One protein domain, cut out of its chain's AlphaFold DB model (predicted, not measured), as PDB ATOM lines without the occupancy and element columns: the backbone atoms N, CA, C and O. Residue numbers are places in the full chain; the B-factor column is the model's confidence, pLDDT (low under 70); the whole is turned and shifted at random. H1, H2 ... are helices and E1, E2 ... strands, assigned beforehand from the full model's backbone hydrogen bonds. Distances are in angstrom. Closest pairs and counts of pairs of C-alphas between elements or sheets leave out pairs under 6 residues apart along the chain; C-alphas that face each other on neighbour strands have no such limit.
ATOM      1  N   ASN A   6      20.297 -51.613 -23.944       83.38
ATOM      2  CA  ASN A   6      21.687 -51.834 -23.548       83.38
ATOM      3  C   ASN A   6      22.617 -50.700 -24.000       83.38
ATOM      4  O   ASN A   6      23.544 -50.366 -23.267       83.38
ATOM      5  N   ILE A   7      22.374 -50.121 -25.180       80.62
ATOM      6  CA  ILE A   7      23.176 -49.015 -25.712       80.62
ATOM      7  C   ILE A   7      22.896 -47.757 -24.891       80.62
ATOM      8  O   ILE A   7      23.833 -47.138 -24.390       80.62
ATOM      9  N   ALA A   8      21.616 -47.440 -24.670       84.62
ATOM     10  CA  ALA A   8      21.222 -46.294 -23.856       84.62
ATOM     11  C   ALA A   8      21.811 -46.367 -22.443       84.62
ATOM     12  O   ALA A   8      22.487 -45.441 -22.009       84.62
ATOM     13  N   ASN A   9      21.661 -47.512 -21.772       85.12
ATOM     14  CA  ASN A   9      22.175 -47.713 -20.419       85.12
ATOM     15  C   ASN A   9      23.707 -47.670 -20.329       85.12
ATOM     16  O   ASN A   9      24.239 -47.450 -19.245       85.12
ATOM     17  N   ARG A  10      24.429 -47.935 -21.427       82.56
ATOM     18  CA  ARG A  10      25.896 -47.840 -21.466       82.56
ATOM     19  C   ARG A  10      26.362 -46.395 -21.638       82.56
ATOM     20  O   ARG A  10      27.366 -46.031 -21.040       82.56
ATOM     21  N   ILE A  11      25.659 -45.614 -22.453       79.06
ATOM     22  CA  ILE A  11      26.017 -44.223 -22.767       79.06
ATOM     23  C   ILE A  11      25.545 -43.274 -21.663       79.06
ATOM     24  O   ILE A  11      26.319 -42.441 -21.208       79.06
ATOM     25  N   LYS A  12      24.293 -43.425 -21.221       84.44
ATOM     26  CA  LYS A  12      23.636 -42.551 -20.246       84.44
ATOM     27  C   LYS A  12      22.816 -43.384 -19.245       84.44
ATOM     28  O   LYS A  12      21.601 -43.509 -19.403       84.44
ATOM     29  N   PRO A  13      23.466 -44.026 -18.252       87.88
ATOM     30  CA  PRO A  13      22.823 -44.976 -17.334       87.88
ATOM     31  C   PRO A  13      21.641 -44.408 -16.534       87.88
ATOM     32  O   PRO A  13      20.783 -45.161 -16.076       87.88
ATOM     33  N   GLU A  14      21.613 -43.095 -16.327       91.62
ATOM     34  CA  GLU A  14      20.565 -42.366 -15.618       91.62
ATOM     35  C   GLU A  14      19.338 -42.044 -16.484       91.62
ATOM     36  O   GLU A  14      18.297 -41.661 -15.946       91.62
ATOM     37  N   LEU A  15      19.432 -42.204 -17.810       88.94
ATOM     38  CA  LEU A  15      18.316 -41.996 -18.729       88.94
ATOM     39  C   LEU A  15      17.254 -43.081 -18.518       88.94
ATOM     40  O   LEU A  15      17.546 -44.279 -18.553       88.94
ATOM     41  N   ASN A  16      15.981 -42.691 -18.408       92.94
ATOM     42  CA  ASN A  16      14.884 -43.653 -18.495       92.94
ATOM     43  C   ASN A  16      14.678 -44.089 -19.955       92.94
ATOM     44  O   ASN A  16      13.761 -43.633 -20.638       92.94
ATOM     45  N   ALA A  17      15.534 -44.990 -20.437       89.75
ATOM     46  CA  ALA A  17      15.614 -45.374 -21.843       89.75
ATOM     47  C   ALA A  17      14.269 -45.810 -22.456       89.75
ATOM     48  O   ALA A  17      14.047 -45.610 -23.641       89.75
ATOM     49  N   ILE A  18      13.342 -46.375 -21.672       90.56
ATOM     50  CA  ILE A  18      12.014 -46.754 -22.181       90.56
ATOM     51  C   ILE A  18      11.186 -45.510 -22.525       90.56
ATOM     52  O   ILE A  18      10.591 -45.459 -23.600       90.56
ATOM     53  N   GLN A  19      11.150 -44.515 -21.636       91.56
ATOM     54  CA  GLN A  19      10.369 -43.286 -21.834       91.56
ATOM     55  C   GLN A  19      10.911 -42.424 -22.971       91.56
ATOM     56  O   GLN A  19      10.134 -41.774 -23.659       91.56
ATOM     57  N   HIS A  20      12.224 -42.475 -23.174       90.00
ATOM     58  CA  HIS A  20      12.937 -41.700 -24.182       90.00
ATOM     59  C   HIS A  20      13.114 -42.451 -25.511       90.00
ATOM     60  O   HIS A  20      13.774 -41.954 -26.415       90.00
ATOM     61  N   SER A  21      12.573 -43.669 -25.643       90.88
ATOM     62  CA  SER A  21      12.759 -44.493 -26.844       90.88
ATOM     63  C   SER A  21      11.828 -44.114 -27.994       90.88
ATOM     64  O   SER A  21      10.643 -43.846 -27.809       90.88
ATOM     65  N   HIS A  22      12.362 -44.204 -29.208       88.56
ATOM     66  CA  HIS A  22      11.660 -43.934 -30.457       88.56
ATOM     67  C   HIS A  22      11.876 -45.075 -31.445       88.56
ATOM     68  O   HIS A  22      12.984 -45.603 -31.569       88.56
ATOM     69  N   ILE A  23      10.823 -45.446 -32.174       89.94
ATOM     70  CA  ILE A  23      10.882 -46.428 -33.261       89.94
ATOM     71  C   ILE A  23      10.250 -45.812 -34.501       89.94
ATOM     72  O   ILE A  23       9.124 -45.322 -34.461       89.94
ATOM     73  N   TYR A  24      10.960 -45.912 -35.616       88.44
ATOM     74  CA  TYR A  24      10.472 -45.532 -36.929       88.44
ATOM     75  C   TYR A  24      10.573 -46.713 -37.889       88.44
ATOM     76  O   TYR A  24      11.486 -47.539 -37.808       88.44
ATOM     77  N   SER A  25       9.610 -46.834 -38.794       92.00
ATOM     78  CA  SER A  25       9.655 -47.818 -39.868       92.00
ATOM     79  C   SER A  25       8.957 -47.273 -41.100       92.00
ATOM     80  O   SER A  25       7.859 -46.733 -41.001       92.00
ATOM     81  N   GLU A  26       9.583 -47.464 -42.252       93.62
ATOM     82  CA  GLU A  26       9.050 -47.068 -43.548       93.62
ATOM     83  C   GLU A  26       9.280 -48.196 -44.555       93.62
ATOM     84  O   GLU A  26      10.226 -48.980 -44.448       93.62
ATOM     85  N   THR A  27       8.377 -48.318 -45.522       95.06
ATOM     86  CA  THR A  27       8.493 -49.257 -46.638       95.06
ATOM     87  C   THR A  27       8.262 -48.493 -47.923       95.06
ATOM     88  O   THR A  27       7.255 -47.803 -48.050       95.06
ATOM     89  N   GLN A  28       9.186 -48.636 -48.864       95.06
ATOM     90  CA  GLN A  28       9.079 -48.057 -50.191       95.06
ATOM     91  C   GLN A  28       9.174 -49.168 -51.229       95.06
ATOM     92  O   GLN A  28      10.073 -50.012 -51.184       95.06
ATOM     93  N   GLU A  29       8.208 -49.176 -52.140       94.44
ATOM     94  CA  GLU A  29       8.315 -49.935 -53.377       94.44
ATOM     95  C   GLU A  29       9.319 -49.238 -54.288       94.44
ATOM     96  O   GLU A  29       9.361 -48.008 -54.350       94.44
ATOM     97  N   THR A  30      10.128 -50.020 -54.986       91.25
ATOM     98  CA  THR A  30      11.091 -49.495 -55.939       91.25
ATOM     99  C   THR A  30      11.081 -50.301 -57.227       91.25
ATOM    100  O   THR A  30      10.856 -51.513 -57.228       91.25
ATOM    101  N   ALA A  31      11.298 -49.576 -58.321       90.31
ATOM    102  CA  ALA A  31      11.677 -50.098 -59.629       90.31
ATOM    103  C   ALA A  31      13.048 -49.545 -60.070       90.31
ATOM    104  O   ALA A  31      13.543 -49.876 -61.144       90.31
ATOM    105  N   GLU A  32      13.654 -48.692 -59.239       92.44
ATOM    106  CA  GLU A  32      14.910 -47.996 -59.489       92.44
ATOM    107  C   GLU A  32      15.982 -48.470 -58.493       92.44
ATOM    108  O   GLU A  32      15.669 -48.907 -57.379       92.44
ATOM    109  N   PRO A  33      17.274 -48.392 -58.853       90.94
ATOM    110  CA  PRO A  33      18.355 -48.851 -57.987       90.94
ATOM    111  C   PRO A  33      18.586 -47.951 -56.768       90.94
ATOM    112  O   PRO A  33      19.408 -48.285 -55.929       90.94
ATOM    113  N   VAL A  34      17.914 -46.807 -56.646       93.38
ATOM    114  CA  VAL A  34      18.120 -45.879 -55.528       93.38
ATOM    115  C   VAL A  34      16.792 -45.586 -54.852       93.38
ATOM    116  O   VAL A  34      15.862 -45.097 -55.486       93.38
ATOM    117  N   VAL A  35      16.734 -45.845 -53.548       94.44
ATOM    118  CA  VAL A  35      15.567 -45.568 -52.701       94.44
ATOM    119  C   VAL A  35      15.951 -44.559 -51.631       94.44
ATOM    120  O   VAL A  35      16.950 -44.749 -50.941       94.44
ATOM    121  N   LEU A  36      15.170 -43.489 -51.480       92.19
ATOM    122  CA  LEU A  36      15.443 -42.407 -50.533       92.19
ATOM    123  C   LEU A  36      14.424 -42.415 -49.391       92.19
ATOM    124  O   LEU A  36      13.257 -42.092 -49.593       92.19
ATOM    125  N   PHE A  37      14.893 -42.684 -48.178       90.94
ATOM    126  CA  PHE A  37      14.102 -42.565 -46.955       90.94
ATOM    127  C   PHE A  37      14.387 -41.229 -46.281       90.94
ATOM    128  O   PHE A  37      15.536 -40.954 -45.936       90.94
ATOM    129  N   LEU A  38      13.368 -40.398 -46.069       86.25
ATOM    130  CA  LEU A  38      13.531 -39.155 -45.314       86.25
ATOM    131  C   LEU A  38      13.431 -39.460 -43.822       86.25
ATOM    132  O   LEU A  38      12.413 -39.970 -43.354       86.25
ATOM    133  N   LEU A  39      14.481 -39.144 -43.065       81.31
ATOM    134  CA  LEU A  39      14.494 -39.421 -41.634       81.31
ATOM    135  C   LEU A  39      13.457 -38.543 -40.908       81.31
ATOM    136  O   LEU A  39      13.332 -37.351 -41.223       81.31
ATOM    137  N   PRO A  40      12.703 -39.108 -39.948       73.56
ATOM    138  CA  PRO A  40      11.708 -38.359 -39.190       73.56
ATOM    139  C   PRO A  40      12.372 -37.385 -38.202       73.56
ATOM    140  O   PRO A  40      13.413 -37.688 -37.626       73.56
ATOM    141  N   LEU A  41      11.684 -36.263 -37.959       64.31
ATOM    142  CA  LEU A  41      12.026 -35.181 -37.019       64.31
ATOM    143  C   LEU A  41      13.288 -34.384 -37.409       64.31
ATOM    144  O   LEU A  41      14.377 -34.598 -36.890       64.31
ATOM    145  N   ASN A  42      13.095 -33.410 -38.304       55.22
ATOM    146  CA  ASN A  42      14.120 -32.449 -38.740       55.22
ATOM    147  C   ASN A  42      13.821 -31.015 -38.262       55.22
ATOM    148  O   ASN A  42      14.338 -30.063 -38.845       55.22
ATOM    149  N   ASP A  43      12.943 -30.840 -37.267       56.09
ATOM    150  CA  ASP A  43      12.495 -29.505 -36.862       56.09
ATOM    151  C   ASP A  43      13.163 -29.027 -35.574       56.09
ATOM    152  O   ASP A  43      13.331 -29.783 -34.613       56.09
ATOM    153  N   LYS A  44      13.528 -27.742 -35.549       58.62
ATOM    154  CA  LYS A  44      14.325 -27.127 -34.472       58.62
ATOM    155  C   LYS A  44      13.660 -27.237 -33.096       58.62
ATOM    156  O   LYS A  44      14.360 -27.333 -32.089       58.62
ATOM    157  N   ASP A  45      12.331 -27.302 -33.081       63.81
ATOM    158  CA  ASP A  45      11.498 -27.312 -31.879       63.81
ATOM    159  C   ASP A  45      11.198 -28.722 -31.333       63.81
ATOM    160  O   ASP A  45      10.532 -28.857 -30.306       63.81
ATOM    161  N   GLN A  46      11.672 -29.786 -31.990       67.75
ATOM    162  CA  GLN A  46      11.448 -31.172 -31.560       67.75
ATOM    163  C   GLN A  46      12.695 -31.781 -30.921       67.75
ATOM    164  O   GLN A  46      13.807 -31.404 -31.301       67.75
ATOM    165  N   PRO A  47      12.549 -32.696 -29.943       69.31
ATOM    166  CA  PRO A  47      13.677 -33.368 -29.312       69.31
ATOM    167  C   PRO A  47      14.507 -34.141 -30.342       69.31
ATOM    168  O   PRO A  47      13.982 -34.811 -31.230       69.31
ATOM    169  N   LEU A  48      15.824 -34.012 -30.209       75.44
ATOM    170  CA  LEU A  48      16.805 -34.674 -31.050       75.44
ATOM    171  C   LEU A  48      16.776 -36.178 -30.792       75.44
ATOM    172  O   LEU A  48      17.024 -36.576 -29.658       75.44
ATOM    173  N   ILE A  49      16.558 -37.001 -31.818       80.81
ATOM    174  CA  ILE A  49      16.684 -38.455 -31.672       80.81
ATOM    175  C   ILE A  49      18.066 -38.909 -32.141       80.81
ATOM    176  O   ILE A  49      18.474 -38.653 -33.273       80.81
ATOM    177  N   THR A  50      18.757 -39.650 -31.280       80.81
ATOM    178  CA  THR A  50      19.945 -40.435 -31.625       80.81
ATOM    179  C   THR A  50      19.516 -41.827 -32.085       80.81
ATOM    180  O   THR A  50      19.082 -42.660 -31.282       80.81
ATOM    181  N   TRP A  51      19.644 -42.112 -33.379       83.56
ATOM    182  CA  TRP A  51      19.201 -43.365 -34.002       83.56
ATOM    183  C   TRP A  51      20.223 -44.496 -33.857       83.56
ATOM    184  O   TRP A  51      20.854 -44.912 -34.824       83.56
ATOM    185  N   THR A  52      20.350 -45.020 -32.638       80.62
ATOM    186  CA  THR A  52      21.336 -46.050 -32.248       80.62
ATOM    187  C   THR A  52      21.244 -47.392 -32.982       80.62
ATOM    188  O   THR A  52      22.195 -48.170 -32.955       80.62
ATOM    189  N   GLN A  53      20.117 -47.706 -33.623       85.69
ATOM    190  CA  GLN A  53      19.962 -48.946 -34.370       85.69
ATOM    191  C   GLN A  53      19.224 -48.706 -35.678       85.69
ATOM    192  O   GLN A  53      18.061 -48.305 -35.689       85.69
ATOM    193  N   VAL A  54      19.886 -49.039 -36.782       86.00
ATOM    194  CA  VAL A  54      19.329 -48.928 -38.129       86.00
ATOM    195  C   VAL A  54      19.359 -50.281 -38.800       86.00
ATOM    196  O   VAL A  54      20.370 -50.979 -38.772       86.00
ATOM    197  N   LYS A  55      18.224 -50.676 -39.367       90.06
ATOM    198  CA  LYS A  55      18.057 -51.950 -40.055       90.06
ATOM    199  C   LYS A  55      17.417 -51.718 -41.407       90.06
ATOM    200  O   LYS A  55      16.442 -50.978 -41.521       90.06
ATOM    201  N   VAL A  56      17.929 -52.425 -42.401       91.62
ATOM    202  CA  VAL A  56      17.368 -52.456 -43.748       91.62
ATOM    203  C   VAL A  56      16.909 -53.872 -44.049       91.62
ATOM    204  O   VAL A  56      17.543 -54.850 -43.650       91.62
ATOM    205  N   ARG A  57      15.780 -53.983 -44.736       93.44
ATOM    206  CA  ARG A  57      15.276 -55.245 -45.270       93.44
ATOM    207  C   ARG A  57      14.835 -55.028 -46.700       93.44
ATOM    208  O   ARG A  57      14.103 -54.087 -46.987       93.44
ATOM    209  N   TRP A  58      15.218 -55.943 -47.572       94.00
ATOM    210  CA  TRP A  58      14.785 -55.955 -48.960       94.00
ATOM    211  C   TRP A  58      13.929 -57.193 -49.235       94.00
ATOM    212  O   TRP A  58      14.125 -58.254 -48.629       94.00
ATOM    213  N   GLN A  59      12.930 -57.033 -50.098       92.50
ATOM    214  CA  GLN A  59      11.985 -58.077 -50.470       92.50
ATOM    215  C   GLN A  59      11.725 -58.021 -51.974       92.50
ATOM    216  O   GLN A  59      11.310 -56.997 -52.504       92.50
ATOM    217  N   ASN A  60      11.945 -59.147 -52.638       90.50
ATOM    218  CA  ASN A  60      11.662 -59.381 -54.047       90.50
ATOM    219  C   ASN A  60      11.270 -60.858 -54.177       90.50
ATOM    220  O   ASN A  60      11.869 -61.701 -53.513       90.50
ATOM    221  N   ASP A  61      10.264 -61.181 -54.984       88.06
ATOM    222  CA  ASP A  61       9.730 -62.549 -55.080       88.06
ATOM    223  C   ASP A  61      10.586 -63.497 -55.942       88.06
ATOM    224  O   ASP A  61      10.383 -64.710 -55.937       88.06
ATOM    225  N   GLN A  62      11.541 -62.959 -56.694       89.31
ATOM    226  CA  GLN A  62      12.368 -63.660 -57.679       89.31
ATOM    227  C   GLN A  62      13.807 -63.898 -57.207       89.31
ATOM    228  O   GLN A  62      14.540 -64.652 -57.845       89.31
ATOM    229  N   MET A  63      14.231 -63.250 -56.124       89.69
ATOM    230  CA  MET A  63      15.625 -63.213 -55.687       89.69
ATOM    231  C   MET A  63      15.726 -63.333 -54.163       89.69
ATOM    232  O   MET A  63      14.921 -62.776 -53.420       89.69
ATOM    233  N   ASP A  64      16.742 -64.053 -53.692       91.69
ATOM    234  CA  ASP A  64      16.947 -64.369 -52.274       91.69
ATOM    235  C   ASP A  64      17.851 -63.358 -51.544       91.69
ATOM    236  O   ASP A  64      17.944 -63.375 -50.313       91.69
ATOM    237  N   HIS A  65      18.524 -62.472 -52.279       92.69
ATOM    238  CA  HIS A  65      19.363 -61.414 -51.729       92.69
ATOM    239  C   HIS A  65      19.533 -60.240 -52.702       92.69
ATOM    240  O   HIS A  65      19.265 -60.370 -53.893       92.69
ATOM    241  N   ALA A  66      20.024 -59.120 -52.173       92.44
ATOM    242  CA  ALA A  66      20.468 -57.955 -52.923       92.44
ATOM    243  C   ALA A  66      21.792 -57.425 -52.357       92.44
ATOM    244  O   ALA A  66      22.073 -57.564 -51.161       92.44
ATOM    245  N   TYR A  67      22.587 -56.790 -53.215       92.81
ATOM    246  CA  TYR A  67      23.747 -56.004 -52.797       92.81
ATOM    247  C   TYR A  67      23.323 -54.555 -52.591       92.81
ATOM    248  O   TYR A  67      22.710 -53.960 -53.476       92.81
ATOM    249  N   VAL A  68      23.640 -54.020 -51.415       91.00
ATOM    250  CA  VAL A  68      23.182 -52.715 -50.949       91.00
ATOM    251  C   VAL A  68      24.359 -51.882 -50.463       91.00
ATOM    252  O   VAL A  68      25.231 -52.387 -49.756       91.00
ATOM    253  N   ARG A  69      24.360 -50.590 -50.778       90.50
ATOM    254  CA  ARG A  69      25.158 -49.568 -50.094       90.50
ATOM    255  C   ARG A  69      24.218 -48.559 -49.444       90.50
ATOM    256  O   ARG A  69      23.190 -48.219 -50.024       90.50
ATOM    257  N   ILE A  70      24.578 -48.088 -48.252       87.44
ATOM    258  CA  ILE A  70      23.848 -47.018 -47.576       87.44
ATOM    259  C   ILE A  70      24.653 -45.731 -47.596       87.44
ATOM    260  O   ILE A  70      25.807 -45.698 -47.162       87.44
ATOM    261  N   THR A  71      23.989 -44.668 -48.024       85.00
ATOM    262  CA  THR A  71      24.543 -43.323 -48.121       85.00
ATOM    263  C   THR A  71      23.641 -42.364 -47.350       85.00
ATOM    264  O   THR A  71      22.423 -42.368 -47.511       85.00
ATOM    265  N   LEU A  72      24.226 -41.539 -46.487       80.56
ATOM    266  CA  LEU A  72      23.533 -40.415 -45.868       80.56
ATOM    267  C   LEU A  72      23.592 -39.229 -46.828       80.56
ATOM    268  O   LEU A  72      24.652 -38.926 -47.373       80.56
ATOM    269  N   THR A  73      22.471 -38.551 -47.029       78.00
ATOM    270  CA  THR A  73      22.369 -37.392 -47.919       78.00
ATOM    271  C   THR A  73      21.663 -36.231 -47.238       78.00
ATOM    272  O   THR A  73      20.760 -36.429 -46.425       78.00
ATOM    273  N   ASN A  74      22.069 -35.016 -47.583       75.25
ATOM    274  CA  ASN A  74      21.372 -33.771 -47.281       75.25
ATOM    275  C   ASN A  74      21.444 -32.834 -48.502       75.25
ATOM    276  O   ASN A  74      22.030 -33.181 -49.528       75.25
ATOM    277  N   ASP A  75      20.915 -31.618 -48.363       69.44
ATOM    278  CA  ASP A  75      20.947 -30.593 -49.417       69.44
ATOM    279  C   ASP A  75      22.373 -30.171 -49.839       69.44
ATOM    280  O   ASP A  75      22.555 -29.581 -50.903       69.44
ATOM    281  N   GLY A  76      23.389 -30.466 -49.021       64.31
ATOM    282  CA  GLY A  76      24.787 -30.112 -49.271       64.31
ATOM    283  C   GLY A  76      25.624 -31.223 -49.913       64.31
ATOM    284  O   GLY A  76      26.661 -30.932 -50.502       64.31
ATOM    285  N   GLY A  77      25.209 -32.488 -49.829       70.06
ATOM    286  CA  GLY A  77      26.005 -33.595 -50.348       70.06
ATOM    287  C   GLY A  77      25.623 -34.969 -49.812       70.06
ATOM    288  O   GLY A  77      24.542 -35.200 -49.267       70.06
ATOM    289  N   THR A  78      26.536 -35.917 -50.010       74.75
ATOM    290  CA  THR A  78      26.367 -37.328 -49.649       74.75
ATOM    291  C   THR A  78      27.609 -37.869 -48.946       74.75
ATOM    292  O   THR A  78      28.727 -37.430 -49.218       74.75
ATOM    293  N   VAL A  79      27.415 -38.824 -48.037       74.31
ATOM    294  CA  VAL A  79      28.484 -39.583 -47.377       74.31
ATOM    295  C   VAL A  79      28.095 -41.051 -47.285       74.31
ATOM    296  O   VAL A  79      27.009 -41.396 -46.822       74.31
ATOM    297  N   SER A  80      28.986 -41.930 -47.736       78.12
ATOM    298  CA  SER A  80      28.774 -43.375 -47.644       78.12
ATOM    299  C   SER A  80      28.886 -43.803 -46.183       78.12
ATOM    300  O   SER A  80      29.919 -43.586 -45.556       78.12
ATOM    301  N   LEU A  81      27.842 -44.432 -45.644       75.00
ATOM    302  CA  LEU A  81      27.838 -44.960 -44.273       75.00
ATOM    303  C   LEU A  81      28.324 -46.403 -44.194       75.00
ATOM    304  O   LEU A  81      28.679 -46.889 -43.122       75.00
ATOM    305  N   SER A  82      28.312 -47.106 -45.325       77.56
ATOM    306  CA  SER A  82      28.758 -48.487 -45.406       77.56
ATOM    307  C   SER A  82      29.523 -48.748 -46.704       77.56
ATOM    308  O   SER A  82      29.253 -48.104 -47.723       77.56
ATOM    309  N   PRO A  83      30.430 -49.740 -46.737       82.31
ATOM    310  CA  PRO A  83      30.756 -50.415 -47.990       82.31
ATOM    311  C   PRO A  83      29.517 -51.169 -48.524       82.31
ATOM    312  O   PRO A  83      28.526 -51.307 -47.801       82.31
ATOM    313  N   PRO A  84      29.534 -51.676 -49.771       87.38
ATOM    314  CA  PRO A  84      28.499 -52.594 -50.242       87.38
ATOM    315  C   PRO A  84      28.418 -53.853 -49.365       87.38
ATOM    316  O   PRO A  84      29.438 -54.482 -49.085       87.38
ATOM    317  N   PHE A  85      27.211 -54.244 -48.964       88.81
ATOM    318  CA  PHE A  85      26.940 -55.445 -48.173       88.81
ATOM    319  C   PHE A  85      25.694 -56.175 -48.682       88.81
ATOM    320  O   PHE A  85      24.914 -55.647 -49.471       88.81
ATOM    321  N   VAL A  86      25.517 -57.423 -48.247       91.69
ATOM    322  CA  VAL A  86      24.403 -58.272 -48.691       91.69
ATOM    323  C   VAL A  86      23.217 -58.141 -47.740       91.69
ATOM    324  O   VAL A  86      23.343 -58.373 -46.535       91.69
ATOM    325  N   VAL A  87      22.042 -57.851 -48.293       91.31
ATOM    326  CA  VAL A  87      20.754 -57.958 -47.600       91.31
ATOM    327  C   VAL A  87      20.039 -59.197 -48.117       91.31
ATOM    328  O   VAL A  87      19.816 -59.340 -49.315       91.31
ATOM    329  N   ARG A  88      19.689 -60.114 -47.214       91.00
ATOM    330  CA  ARG A  88      18.938 -61.326 -47.561       91.00
ATOM    331  C   ARG A  88      17.442 -61.047 -47.534       91.00
ATOM    332  O   ARG A  88      16.959 -60.299 -46.682       91.00
ATOM    333  N   GLN A  89      16.719 -61.686 -48.443       87.44
ATOM    334  CA  GLN A  89      15.281 -61.538 -48.602       87.44
ATOM    335  C   GLN A  89      14.565 -61.744 -47.264       87.44
ATOM    336  O   GLN A  89      14.776 -62.733 -46.561       87.44
ATOM    337  N   SER A  90      13.702 -60.790 -46.918       80.31
ATOM    338  CA  SER A  90      12.867 -60.816 -45.708       80.31
ATOM    339  C   SER A  90      13.618 -60.853 -44.364       80.31
ATOM    340  O   SER A  90      12.967 -60.919 -43.320       80.31
ATOM    341  N   LEU A  91      14.951 -60.730 -44.352       90.06
ATOM    342  CA  LEU A  91      15.751 -60.604 -43.133       90.06
ATOM    343  C   LEU A  91      16.125 -59.142 -42.878       90.06
ATOM    344  O   LEU A  91      16.460 -58.393 -43.793       90.06
ATOM    345  N   TRP A  92      16.069 -58.737 -41.610       90.94
ATOM    346  CA  TRP A  92      16.564 -57.432 -41.184       90.94
ATOM    347  C   TRP A  92      18.083 -57.477 -41.038       90.94
ATOM    348  O   TRP A  92      18.593 -58.171 -40.157       90.94
ATOM    349  N   THR A  93      18.788 -56.703 -41.857       90.00
ATOM    350  CA  THR A  93      20.238 -56.528 -41.757       90.00
ATOM    351  C   THR A  93      20.536 -55.238 -40.994       90.00
ATOM    352  O   THR A  93      20.083 -54.174 -41.427       90.00
ATOM    353  N   PRO A  94      21.243 -55.295 -39.849       86.06
ATOM    354  CA  PRO A  94      21.667 -54.094 -39.144       86.06
ATOM    355  C   PRO A  94      22.787 -53.385 -39.908       86.06
ATOM    356  O   PRO A  94      23.625 -54.037 -40.532       86.06
ATOM    357  N   LEU A  95      22.816 -52.059 -39.826       79.06
ATOM    358  CA  LEU A  95      24.009 -51.292 -40.165       79.06
ATOM    359  C   LEU A  95      25.000 -51.353 -39.008       79.06
ATOM    360  O   LEU A  95      24.604 -51.394 -37.844       79.06
ATOM    361  N   GLU A  96      26.285 -51.353 -39.351       70.38
ATOM    362  CA  GLU A  96      27.386 -51.338 -38.383       70.38
ATOM    363  C   GLU A  96      27.380 -50.054 -37.538       70.38
ATOM    364  O   GLU A  96      27.701 -50.078 -36.353       70.38
ATOM    365  N   TRP A  97      26.951 -48.943 -38.139       66.12
ATOM    366  CA  TRP A  97      26.955 -47.622 -37.524       66.12
ATOM    367  C   TRP A  97      25.523 -47.097 -37.360       66.12
ATOM    368  O   TRP A  97      24.722 -47.153 -38.299       66.12
ATOM    369  N   ALA A  98      25.191 -46.574 -36.176       67.12
ATOM    370  CA  ALA A  98      23.973 -45.794 -35.946       67.12
ATOM    371  C   ALA A  98      23.941 -44.543 -36.816       67.12
ATOM    372  O   ALA A  98      24.985 -44.022 -37.197       67.12
ATOM    373  N   LEU A  99      22.744 -44.013 -37.058       68.69
ATOM    374  CA  LEU A  99      22.628 -42.704 -37.689       68.69
ATOM    375  C   LEU A  99      22.828 -41.608 -36.652       68.69
ATOM    376  O   LEU A  99      22.472 -41.782 -35.481       68.69
ATOM    377  N   PRO A 100      23.380 -40.472 -37.081       61.09
ATOM    378  CA  PRO A 100      23.774 -39.461 -36.140       61.09
ATOM    379  C   PRO A 100      22.592 -38.678 -35.573       61.09
ATOM    380  O   PRO A 100      21.529 -38.579 -36.186       61.09
ATOM    381  N   SER A 101      22.793 -38.118 -34.380       54.53
ATOM    382  CA  SER A 101      21.853 -37.201 -33.729       54.53
ATOM    383  C   SER A 101      21.789 -35.888 -34.534       54.53
ATOM    384  O   SER A 101      22.819 -35.261 -34.756       54.53
ATOM    385  N   ILE A 102      20.615 -35.487 -35.030       57.88
ATOM    386  CA  ILE A 102      20.444 -34.478 -36.105       57.88
ATOM    387  C   ILE A 102      20.341 -33.003 -35.638       57.88
ATOM    388  O   ILE A 102      19.260 -32.563 -35.241       57.88
ATOM    389  N   PRO A 103      21.359 -32.151 -35.838       51.47
ATOM    390  CA  PRO A 103      21.011 -30.786 -36.227       51.47
ATOM    391  C   PRO A 103      21.881 -30.309 -37.383       51.47
ATOM    392  O   PRO A 103      22.995 -29.839 -37.182       51.47
ATOM    393  N   LEU A 104      21.333 -30.357 -38.597       47.75
ATOM    394  CA  LEU A 104      21.789 -29.473 -39.661       47.75
ATOM    395  C   LEU A 104      20.692 -28.484 -39.990       47.75
ATOM    396  O   LEU A 104      19.581 -28.890 -40.308       47.75
ATOM    397  N   ASP A 105      21.041 -27.204 -39.901       50.00
ATOM    398  CA  ASP A 105      20.354 -26.007 -40.393       50.00
ATOM    399  C   ASP A 105      19.143 -26.226 -41.322       50.00
ATOM    400  O   ASP A 105      19.172 -25.894 -42.503       50.00
ATOM    401  N   ASN A 106      18.036 -26.734 -40.767       51.75
ATOM    402  CA  ASN A 106      16.782 -27.032 -41.474       51.75
ATOM    403  C   ASN A 106      16.900 -28.003 -42.675       51.75
ATOM    404  O   ASN A 106      15.940 -28.136 -43.437       51.75
ATOM    405  N   GLY A 107      18.041 -28.673 -42.860       58.50
ATOM    406  CA  GLY A 107      18.266 -29.594 -43.972       58.50
ATOM    407  C   GLY A 107      17.571 -30.929 -43.728       58.50
ATOM    408  O   GLY A 107      17.670 -31.504 -42.643       58.50
ATOM    409  N   ARG A 108      16.861 -31.452 -44.734       71.00
ATOM    410  CA  ARG A 108      16.239 -32.779 -44.622       71.00
ATOM    411  C   ARG A 108      17.298 -33.853 -44.804       71.00
ATOM    412  O   ARG A 108      17.899 -33.952 -45.870       71.00
ATOM    413  N   LEU A 109      17.490 -34.681 -43.780       77.19
ATOM    414  CA  LEU A 109      18.343 -35.853 -43.903       77.19
ATOM    415  C   LEU A 109      17.619 -37.000 -44.585       77.19
ATOM    416  O   LEU A 109      16.499 -37.371 -44.225       77.19
ATOM    417  N   GLY A 110      18.308 -37.571 -45.562       83.12
ATOM    418  CA  GLY A 110      17.888 -38.743 -46.291       83.12
ATOM    419  C   GLY A 110      18.859 -39.894 -46.092       83.12
ATOM    420  O   GLY A 110      20.073 -39.704 -46.058       83.12
ATOM    421  N   LEU A 111      18.323 -41.102 -46.005       87.69
ATOM    422  CA  LEU A 111      19.080 -42.334 -46.117       87.69
ATOM    423  C   LEU A 111      18.804 -42.930 -47.493       87.69
ATOM    424  O   LEU A 111      17.691 -43.371 -47.782       87.69
ATOM    425  N   GLN A 112      19.817 -42.896 -48.350       90.94
ATOM    426  CA  GLN A 112      19.791 -43.519 -49.663       90.94
ATOM    427  C   GLN A 112      20.218 -44.978 -49.536       90.94
ATOM    428  O   GLN A 112      21.295 -45.286 -49.026       90.94
ATOM    429  N   VAL A 113      19.349 -45.867 -50.001       91.88
ATOM    430  CA  VAL A 113      19.618 -47.289 -50.182       91.88
ATOM    431  C   VAL A 113      19.903 -47.502 -51.662       91.88
ATOM    432  O   VAL A 113      18.992 -47.448 -52.486       91.88
ATOM    433  N   GLU A 114      21.171 -47.712 -51.990       92.81
ATOM    434  CA  GLU A 114      21.633 -48.010 -53.343       92.81
ATOM    435  C   GLU A 114      21.676 -49.528 -53.528       92.81
ATOM    436  O   GLU A 114      22.456 -50.224 -52.878       92.81
ATOM    437  N   LEU A 115      20.827 -50.036 -54.407       91.12
ATOM    438  CA  LEU A 115      20.774 -51.408 -54.887       91.12
ATOM    439  C   LEU A 115      21.593 -51.522 -56.174       91.12
ATOM    440  O   LEU A 115      21.626 -50.604 -56.994       91.12
ATOM    441  N   ASP A 116      22.193 -52.684 -56.412       88.25
ATOM    442  CA  ASP A 116      22.610 -53.011 -57.776       88.25
ATOM    443  C   ASP A 116      21.357 -53.060 -58.696       88.25
ATOM    444  O   ASP A 116      20.321 -53.589 -58.275       88.25
ATOM    445  N   PRO A 117      21.406 -52.490 -59.923       87.31
ATOM    446  CA  PRO A 117      20.258 -52.391 -60.832       87.31
ATOM    447  C   PRO A 117      19.503 -53.694 -61.084       87.31
ATOM    448  O   PRO A 117      18.302 -53.663 -61.347       87.31
ATOM    449  N   LEU A 118      20.173 -54.844 -60.978       89.50
ATOM    450  CA  LEU A 118      19.528 -56.148 -61.103       89.50
ATOM    451  C   LEU A 118      18.437 -56.374 -60.034       89.50
ATOM    452  O   LEU A 118      17.468 -57.082 -60.292       89.50
ATOM    453  N   TYR A 119      18.570 -55.753 -58.859       86.31
ATOM    454  CA  TYR A 119      17.709 -55.937 -57.682       86.31
ATOM    455  C   TYR A 119      16.702 -54.793 -57.473       86.31
ATOM    456  O   TYR A 119      16.025 -54.748 -56.443       86.31
ATOM    457  N   ALA A 120      16.614 -53.862 -58.427       85.06
ATOM    458  CA  ALA A 120      15.853 -52.617 -58.323       85.06
ATOM    459  C   ALA A 120      14.334 -52.804 -58.191       85.06
ATOM    460  O   ALA A 120      13.661 -51.902 -57.713       85.06
ATOM    461  N   ASN A 121      13.790 -53.961 -58.582       91.25
ATOM    462  CA  ASN A 121      12.364 -54.256 -58.447       91.25
ATOM    463  C   ASN A 121      12.074 -54.888 -57.083       91.25
ATOM    464  O   ASN A 121      12.633 -55.935 -56.768       91.25
ATOM    465  N   GLY A 122      11.186 -54.310 -56.281       91.69
ATOM    466  CA  GLY A 122      10.751 -54.908 -55.017       91.69
ATOM    467  C   GLY A 122      10.431 -53.877 -53.943       91.69
ATOM    468  O   GLY A 122      10.062 -52.748 -54.239       91.69
ATOM    469  N   TYR A 123      10.589 -54.271 -52.681       94.31
ATOM    470  CA  TYR A 123      10.326 -53.420 -51.523       94.31
ATOM    471  C   TYR A 123      11.572 -53.285 -50.659       94.31
ATOM    472  O   TYR A 123      12.121 -54.277 -50.170       94.31
ATOM    473  N   VAL A 124      11.978 -52.045 -50.401       94.62
ATOM    474  CA  VAL A 124      12.983 -51.720 -49.391       94.62
ATOM    475  C   VAL A 124      12.260 -51.231 -48.147       94.62
ATOM    476  O   VAL A 124      11.354 -50.405 -48.198       94.62
ATOM    477  N   ASN A 125      12.655 -51.765 -47.002       94.31
ATOM    478  CA  ASN A 125      12.118 -51.409 -45.707       94.31
ATOM    479  C   ASN A 125      13.253 -50.844 -44.862       94.31
ATOM    480  O   ASN A 125      14.303 -51.481 -44.732       94.31
ATOM    481  N   LEU A 126      13.006 -49.702 -44.238       92.25
ATOM    482  CA  LEU A 126      13.886 -49.099 -43.253       92.25
ATOM    483  C   LEU A 126      13.242 -49.228 -41.877       92.25
ATOM    484  O   LEU A 126      12.044 -48.997 -41.716       92.25
ATOM    485  N   ARG A 127      14.039 -49.576 -40.871       91.44
ATOM    486  CA  ARG A 127      13.647 -49.501 -39.466       91.44
ATOM    487  C   ARG A 127      14.735 -48.803 -38.672       91.44
ATOM    488  O   ARG A 127      15.898 -49.191 -38.748       91.44
ATOM    489  N   LEU A 128      14.325 -47.831 -37.870       88.38
ATOM    490  CA  LEU A 128      15.184 -47.087 -36.962       88.38
ATOM    491  C   LEU A 128      14.677 -47.279 -35.536       88.38
ATOM    492  O   LEU A 128      13.468 -47.265 -35.298       88.38
ATOM    493  N   ALA A 129      15.595 -47.441 -34.595       89.31
ATOM    494  CA  ALA A 129      15.322 -47.332 -33.174       89.31
ATOM    495  C   ALA A 129      16.362 -46.410 -32.539       89.31
ATOM    496  O   ALA A 129      17.550 -46.458 -32.869       89.31
ATOM    497  N   GLY A 130      15.902 -45.534 -31.660       87.81
ATOM    498  CA  GLY A 130      16.716 -44.466 -31.110       87.81
ATOM    499  C   GLY A 130      16.160 -43.929 -29.809       87.81
ATOM    500  O   GLY A 130      15.164 -44.439 -29.296       87.81
ATOM    501  N   PHE A 131      16.829 -42.910 -29.287       87.62
ATOM    502  CA  PHE A 131      16.451 -42.265 -28.041       87.62
ATOM    503  C   PHE A 131      16.611 -40.756 -28.164       87.62
ATOM    504  O   PHE A 131      17.585 -40.303 -28.768       87.62
ATOM    505  N   ASP A 132      15.683 -39.995 -27.593       86.25
ATOM    506  CA  ASP A 132      15.953 -38.593 -27.295       86.25
ATOM    507  C   ASP A 132      16.728 -38.452 -25.979       86.25
ATOM    508  O   ASP A 132      16.874 -39.411 -25.218       86.25
ATOM    509  N   GLU A 133      17.338 -37.281 -25.776       83.56
ATOM    510  CA  GLU A 133      18.146 -36.931 -24.592       83.56
ATOM    511  C   GLU A 133      19.330 -37.863 -24.275       83.56
ATOM    512  O   GLU A 133      20.022 -37.669 -23.270       83.56
ATOM    513  N   LEU A 134      19.599 -38.855 -25.126       82.12
ATOM    514  CA  LEU A 134      20.699 -39.798 -24.966       82.12
ATOM    515  C   LEU A 134      22.056 -39.113 -25.099       82.12
ATOM    516  O   LEU A 134      22.983 -39.443 -24.366       82.12
ATOM    517  N   LEU A 135      22.147 -38.162 -26.023       76.88
ATOM    518  CA  LEU A 135      23.314 -37.324 -26.253       76.88
ATOM    519  C   LEU A 135      22.891 -35.858 -26.193       76.88
ATOM    520  O   LEU A 135      21.782 -35.502 -26.604       76.88
ATOM    521  N   ASP A 136      23.791 -35.011 -25.703       69.06
ATOM    522  CA  ASP A 136      23.581 -33.569 -25.731       69.06
ATOM    523  C   ASP A 136      23.489 -33.072 -27.180       69.06
ATOM    524  O   ASP A 136      24.104 -33.622 -28.101       69.06
ATOM    525  N   ARG A 137      22.707 -32.009 -27.397       63.78
ATOM    526  CA  ARG A 137      22.634 -31.369 -28.713       63.78
ATOM    527  C   ARG A 137      23.973 -30.735 -29.033       63.78
ATOM    528  O   ARG A 137      24.359 -29.745 -28.419       63.78
ATOM    529  N   ILE A 138      24.622 -31.255 -30.058       59.59
ATOM    530  CA  ILE A 138      25.853 -30.696 -30.597       59.59
ATOM    531  C   ILE A 138      25.711 -30.541 -32.114       59.59
ATOM    532  O   ILE A 138      25.034 -31.355 -32.741       59.59
ATOM    533  N   PRO A 139      26.321 -29.509 -32.724       53.44
ATOM    534  CA  PRO A 139      26.212 -29.207 -34.157       53.44
ATOM    535  C   PRO A 139      27.017 -30.175 -35.046       53.44
ATOM    536  O   PRO A 139      27.439 -29.812 -36.138       53.44
ATOM    537  N   ASN A 140      27.264 -31.395 -34.568       53.94
ATOM    538  CA  ASN A 140      28.104 -32.403 -35.200       53.94
ATOM    539  C   ASN A 140      27.391 -33.750 -35.191       53.94
ATOM    540  O   ASN A 140      26.564 -34.040 -34.325       53.94
ATOM    541  N   TYR A 141      27.768 -34.606 -36.131       58.25
ATOM    542  CA  TYR A 141      27.195 -35.931 -36.247       58.25
ATOM    543  C   TYR A 141      27.988 -36.954 -35.440       58.25
ATOM    544  O   TYR A 141      29.176 -37.159 -35.689       58.25
ATOM    545  N   ILE A 142      27.312 -37.621 -34.501       57.66
ATOM    546  CA  ILE A 142      27.867 -38.745 -33.737       57.66
ATOM    547  C   ILE A 142      27.267 -40.048 -34.249       57.66
ATOM    548  O   ILE A 142      26.079 -40.294 -34.078       57.66
ATOM    549  N   PHE A 143      28.098 -40.923 -34.790       63.53
ATOM    550  CA  PHE A 143      27.771 -42.320 -35.042       63.53
ATOM    551  C   PHE A 143      28.030 -43.113 -33.768       63.53
ATOM    552  O   PHE A 143      29.067 -42.940 -33.145       63.53
ATOM    553  N   VAL A 144      27.113 -43.997 -33.396       58.31
ATOM    554  CA  VAL A 144      27.236 -44.912 -32.254       58.31
ATOM    555  C   VAL A 144      27.112 -46.336 -32.790       58.31
ATOM    556  O   VAL A 144      26.171 -46.621 -33.512       58.31
ATOM    557  N   ASN A 145      28.010 -47.263 -32.494       64.19
ATOM    558  CA  ASN A 145      27.776 -48.659 -32.888       64.19
ATOM    559  C   ASN A 145      27.042 -49.449 -31.788       64.19
ATOM    560  O   ASN A 145      26.777 -48.964 -30.687       64.19
ATOM    561  N   ASP A 146      26.734 -50.707 -32.075       62.72
ATOM    562  CA  ASP A 146      26.107 -51.651 -31.146       62.72
ATOM    563  C   ASP A 146      26.932 -51.931 -29.872       62.72
ATOM    564  O   ASP A 146      26.383 -52.350 -28.848       62.72
ATOM    565  N   THR A 147      28.236 -51.646 -29.903       60.72
ATOM    566  CA  THR A 147      29.128 -51.691 -28.736       60.72
ATOM    567  C   THR A 147      29.157 -50.381 -27.938       60.72
ATOM    568  O   THR A 147      29.729 -50.345 -26.847       60.72
ATOM    569  N   GLY A 148      28.517 -49.318 -28.425       57.25
ATOM    570  CA  GLY A 148      28.564 -47.978 -27.838       57.25
ATOM    571  C   GLY A 148      29.829 -47.184 -28.185       57.25
ATOM    572  O   GLY A 148      30.076 -46.155 -27.564       57.25
ATOM    573  N   ALA A 149      30.636 -47.645 -29.146       59.16
ATOM    574  CA  ALA A 149      31.746 -46.867 -29.688       59.16
ATOM    575  C   ALA A 149      31.202 -45.700 -30.517       59.16
ATOM    576  O   ALA A 149      30.200 -45.864 -31.217       59.16
ATOM    577  N   MET A 150      31.870 -44.549 -30.445       60.62
ATOM    578  CA  MET A 150      31.439 -43.325 -31.113       60.62
ATOM    579  C   MET A 150      32.391 -42.949 -32.254       60.62
ATOM    580  O   MET A 150      33.604 -43.015 -32.080       60.62
ATOM    581  N   LYS A 151      31.855 -42.538 -33.408       62.53
ATOM    582  CA  LYS A 151      32.616 -41.935 -34.514       62.53
ATOM    583  C   LYS A 151      32.038 -40.561 -34.832       62.53
ATOM    584  O   LYS A 151      30.822 -40.396 -34.888       62.53
ATOM    585  N   TRP A 152      32.911 -39.588 -35.048       59.38
ATOM    586  CA  TRP A 152      32.526 -38.218 -35.358       59.38
ATOM    587  C   TRP A 152      32.588 -37.991 -36.857       59.38
ATOM    588  O   TRP A 152      33.518 -38.430 -37.536       59.38
ATOM    589  N   LEU A 153      31.590 -37.289 -37.372       56.62
ATOM    590  CA  LEU A 153      31.604 -36.820 -38.742       56.62
ATOM    591  C   LEU A 153      31.403 -35.311 -38.714       56.62
ATOM    592  O   LEU A 153      30.333 -34.804 -38.365       56.62
ATOM    593  N   LEU A 154      32.481 -34.602 -39.027       53.19
ATOM    594  CA  LEU A 154      32.489 -33.149 -39.068       53.19
ATOM    595  C   LEU A 154      31.968 -32.714 -40.437       53.19
ATOM    596  O   LEU A 154      32.457 -33.172 -41.475       53.19
ATOM    597  N   VAL A 155      30.974 -31.828 -40.448       48.34
ATOM    598  CA  VAL A 155      30.550 -31.143 -41.673       48.34
ATOM    599  C   VAL A 155      31.324 -29.846 -41.772       48.34
ATOM    600  O   VAL A 155      31.239 -28.998 -40.887       48.34
ATOM    601  N   ASN A 156      32.056 -29.659 -42.867       44.16
ATOM    602  CA  ASN A 156      32.572 -28.340 -43.195       44.16
ATOM    603  C   ASN A 156      31.411 -27.454 -43.689       44.16
ATOM    604  O   ASN A 156      30.883 -27.679 -44.782       44.16
ATOM    605  N   CYS A 157      31.021 -26.460 -42.883       41.19
ATOM    606  CA  CYS A 157      29.889 -25.565 -43.148       41.19
ATOM    607  C   CYS A 157      30.048 -24.700 -44.411       41.19
ATOM    608  O   CYS A 157      29.046 -24.206 -44.919       41.19
ATOM    609  N   ASP A 158      31.265 -24.548 -44.942       40.59
ATOM    610  CA  ASP A 158      31.521 -23.674 -46.092       40.59
ATOM    611  C   ASP A 158      31.466 -24.410 -47.441       40.59
ATOM    612  O   ASP A 158      31.297 -23.766 -48.473       40.59
ATOM    613  N   ASN A 159      31.580 -25.746 -47.455       37.75
ATOM    614  CA  ASN A 159      31.673 -26.541 -48.692       37.75
ATOM    615  C   ASN A 159      30.894 -27.871 -48.677       37.75
ATOM    616  O   ASN A 159      31.023 -28.646 -49.624       37.75
ATOM    617  N   ALA A 160      30.133 -28.173 -47.617       40.66
ATOM    618  CA  ALA A 160      29.405 -29.439 -47.457       40.66
ATOM    619  C   ALA A 160      30.274 -30.704 -47.655       40.66
ATOM    620  O   ALA A 160      29.799 -31.762 -48.066       40.66
ATOM    621  N   ALA A 161      31.570 -30.594 -47.350       39.53
ATOM    622  CA  ALA A 161      32.508 -31.705 -47.393       39.53
ATOM    623  C   ALA A 161      32.583 -32.368 -46.013       39.53
ATOM    624  O   ALA A 161      32.792 -31.701 -44.996       39.53
ATOM    625  N   TRP A 162      32.407 -33.683 -45.995       47.78
ATOM    626  CA  TRP A 162      32.499 -34.512 -44.802       47.78
ATOM    627  C   TRP A 162      33.967 -34.800 -44.474       47.78
ATOM    628  O   TRP A 162      34.709 -35.272 -45.337       47.78
ATOM    629  N   ILE A 163      34.390 -34.523 -43.241       46.59
ATOM    630  CA  ILE A 163      35.721 -34.874 -42.734       46.59
ATOM    631  C   ILE A 163      35.537 -36.010 -41.722       46.59
ATOM    632  O   ILE A 163      34.830 -35.852 -40.725       46.59
ATOM    633  N   GLU A 164      36.136 -37.170 -42.001       44.66
ATOM    634  CA  GLU A 164      36.192 -38.277 -41.043       44.66
ATOM    635  C   GLU A 164      37.303 -38.017 -40.024       44.66
ATOM    636  O   GLU A 164      38.469 -37.906 -40.405       44.66
ATOM    637  N   GLU A 165      36.966 -37.979 -38.737       43.62
ATOM    638  CA  GLU A 165      37.959 -37.961 -37.663       43.62
ATOM    639  C   GLU A 165      37.664 -39.088 -36.664       43.62
ATOM    640  O   GLU A 165      36.525 -39.299 -36.237       43.62
ATOM    641  N   TYR A 166      38.700 -39.862 -36.338       40.12
ATOM    642  CA  TYR A 166      38.629 -40.986 -35.410       40.12
ATOM    643  C   TYR A 166      39.180 -40.527 -34.063       40.12
ATOM    644  O   TYR A 166      40.380 -40.286 -33.941       40.12
TER     645      TYR A 166
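AT A GLANCE: This is residues 6 to 166 of the 187 residues of an uncharacterized protein of viral metagenome (UniProt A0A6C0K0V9). Two strongly twisted sheets, E1 E8 E3 and the branched E2 E4 E5 E6 E7, stand face to face as a wedge-like sandwich, their strands crossed at 43 degrees. The small sheet E9 E10 E11 stands at one end between E3 and E5, and the short helix H1 only grazes the sheet E1 E8 E3. The printed part has 161 residues, in chain order H1 then E1 to E11, mostly strand, and each neighbour pair of strands is antiparallel. It is compact, with a radius of gyration of the C-alphas of 15.8 A and spans of 47 by 38 by 30 A.

HOW THE PARTS SIT: H1, residues 6 to 11, with every O i to N i+4 pair within hydrogen-bond range, grazes with residues 7 to 8 the sheet of E1, residues 21 to 30, E8, residues 122 to 132, and E3, residues 49 to 59; the closest C-alphas of H1 and E3, Ile 7 and Thr 52, are 7.4 A apart. E8 is the inner strand: N 24 and O 128 are 2.9 A apart, N 55 and O 127 2.8 A. E3 bends by 69 degrees at residue 52, and its residues 55 to 56 pair antiparallel with residues 93 to 94. In the branched sheet, E4, residues 65 to 74, has E5, residues 77 to 80, and E6, residues 85 to 88, on one side and E7, residues 110 to 115, on the other; E2, residues 34 to 38, is E7's other neighbour. N 72 and O 79 of the hairpin E4 and E5 are 2.8 A apart, N 66 and O 87 of E4 and E6 2.9 A, N 71 and O 112 of E4 and E7 2.9 A, and N 37 and O 111 of E2 and E7 2.9 A. Between the two sheets, the closest C-alphas of E3 and E6, Trp 58 and Val 87, are 6.4 A apart. E9, residues 141 to 144, E10, residues 150 to 156, and E11, residues 161 to 165, form a meander, each strand the antiparallel neighbour of the one before, with N 143 and O 151 2.8 A apart and N 163 and O 154 2.9 A. The closest C-alphas of E3 and E9, Thr 52 and Val 144, are 6.0 A apart.

IN THESE COORDINATES: H1 begins at C-alpha 6 (21.687, -51.834, -23.548). E8 spans 32.6 A, E1 29.6 A, E4 28.1 A and E3 27.6 A; E11 ends at C-alpha 165 (37.959, -37.961, -37.663).

THE WHOLE: The farthest C-alphas, Glu 14 and Gln 62, are 47.9 A apart. The printed part has no cut, and the link E6 to E7, 21 residues, is long. Mean pLDDT of the printed part is 77.1; residues 41 to 47, 75 to 76, 97 to 107 and 136 to 166 are under 70.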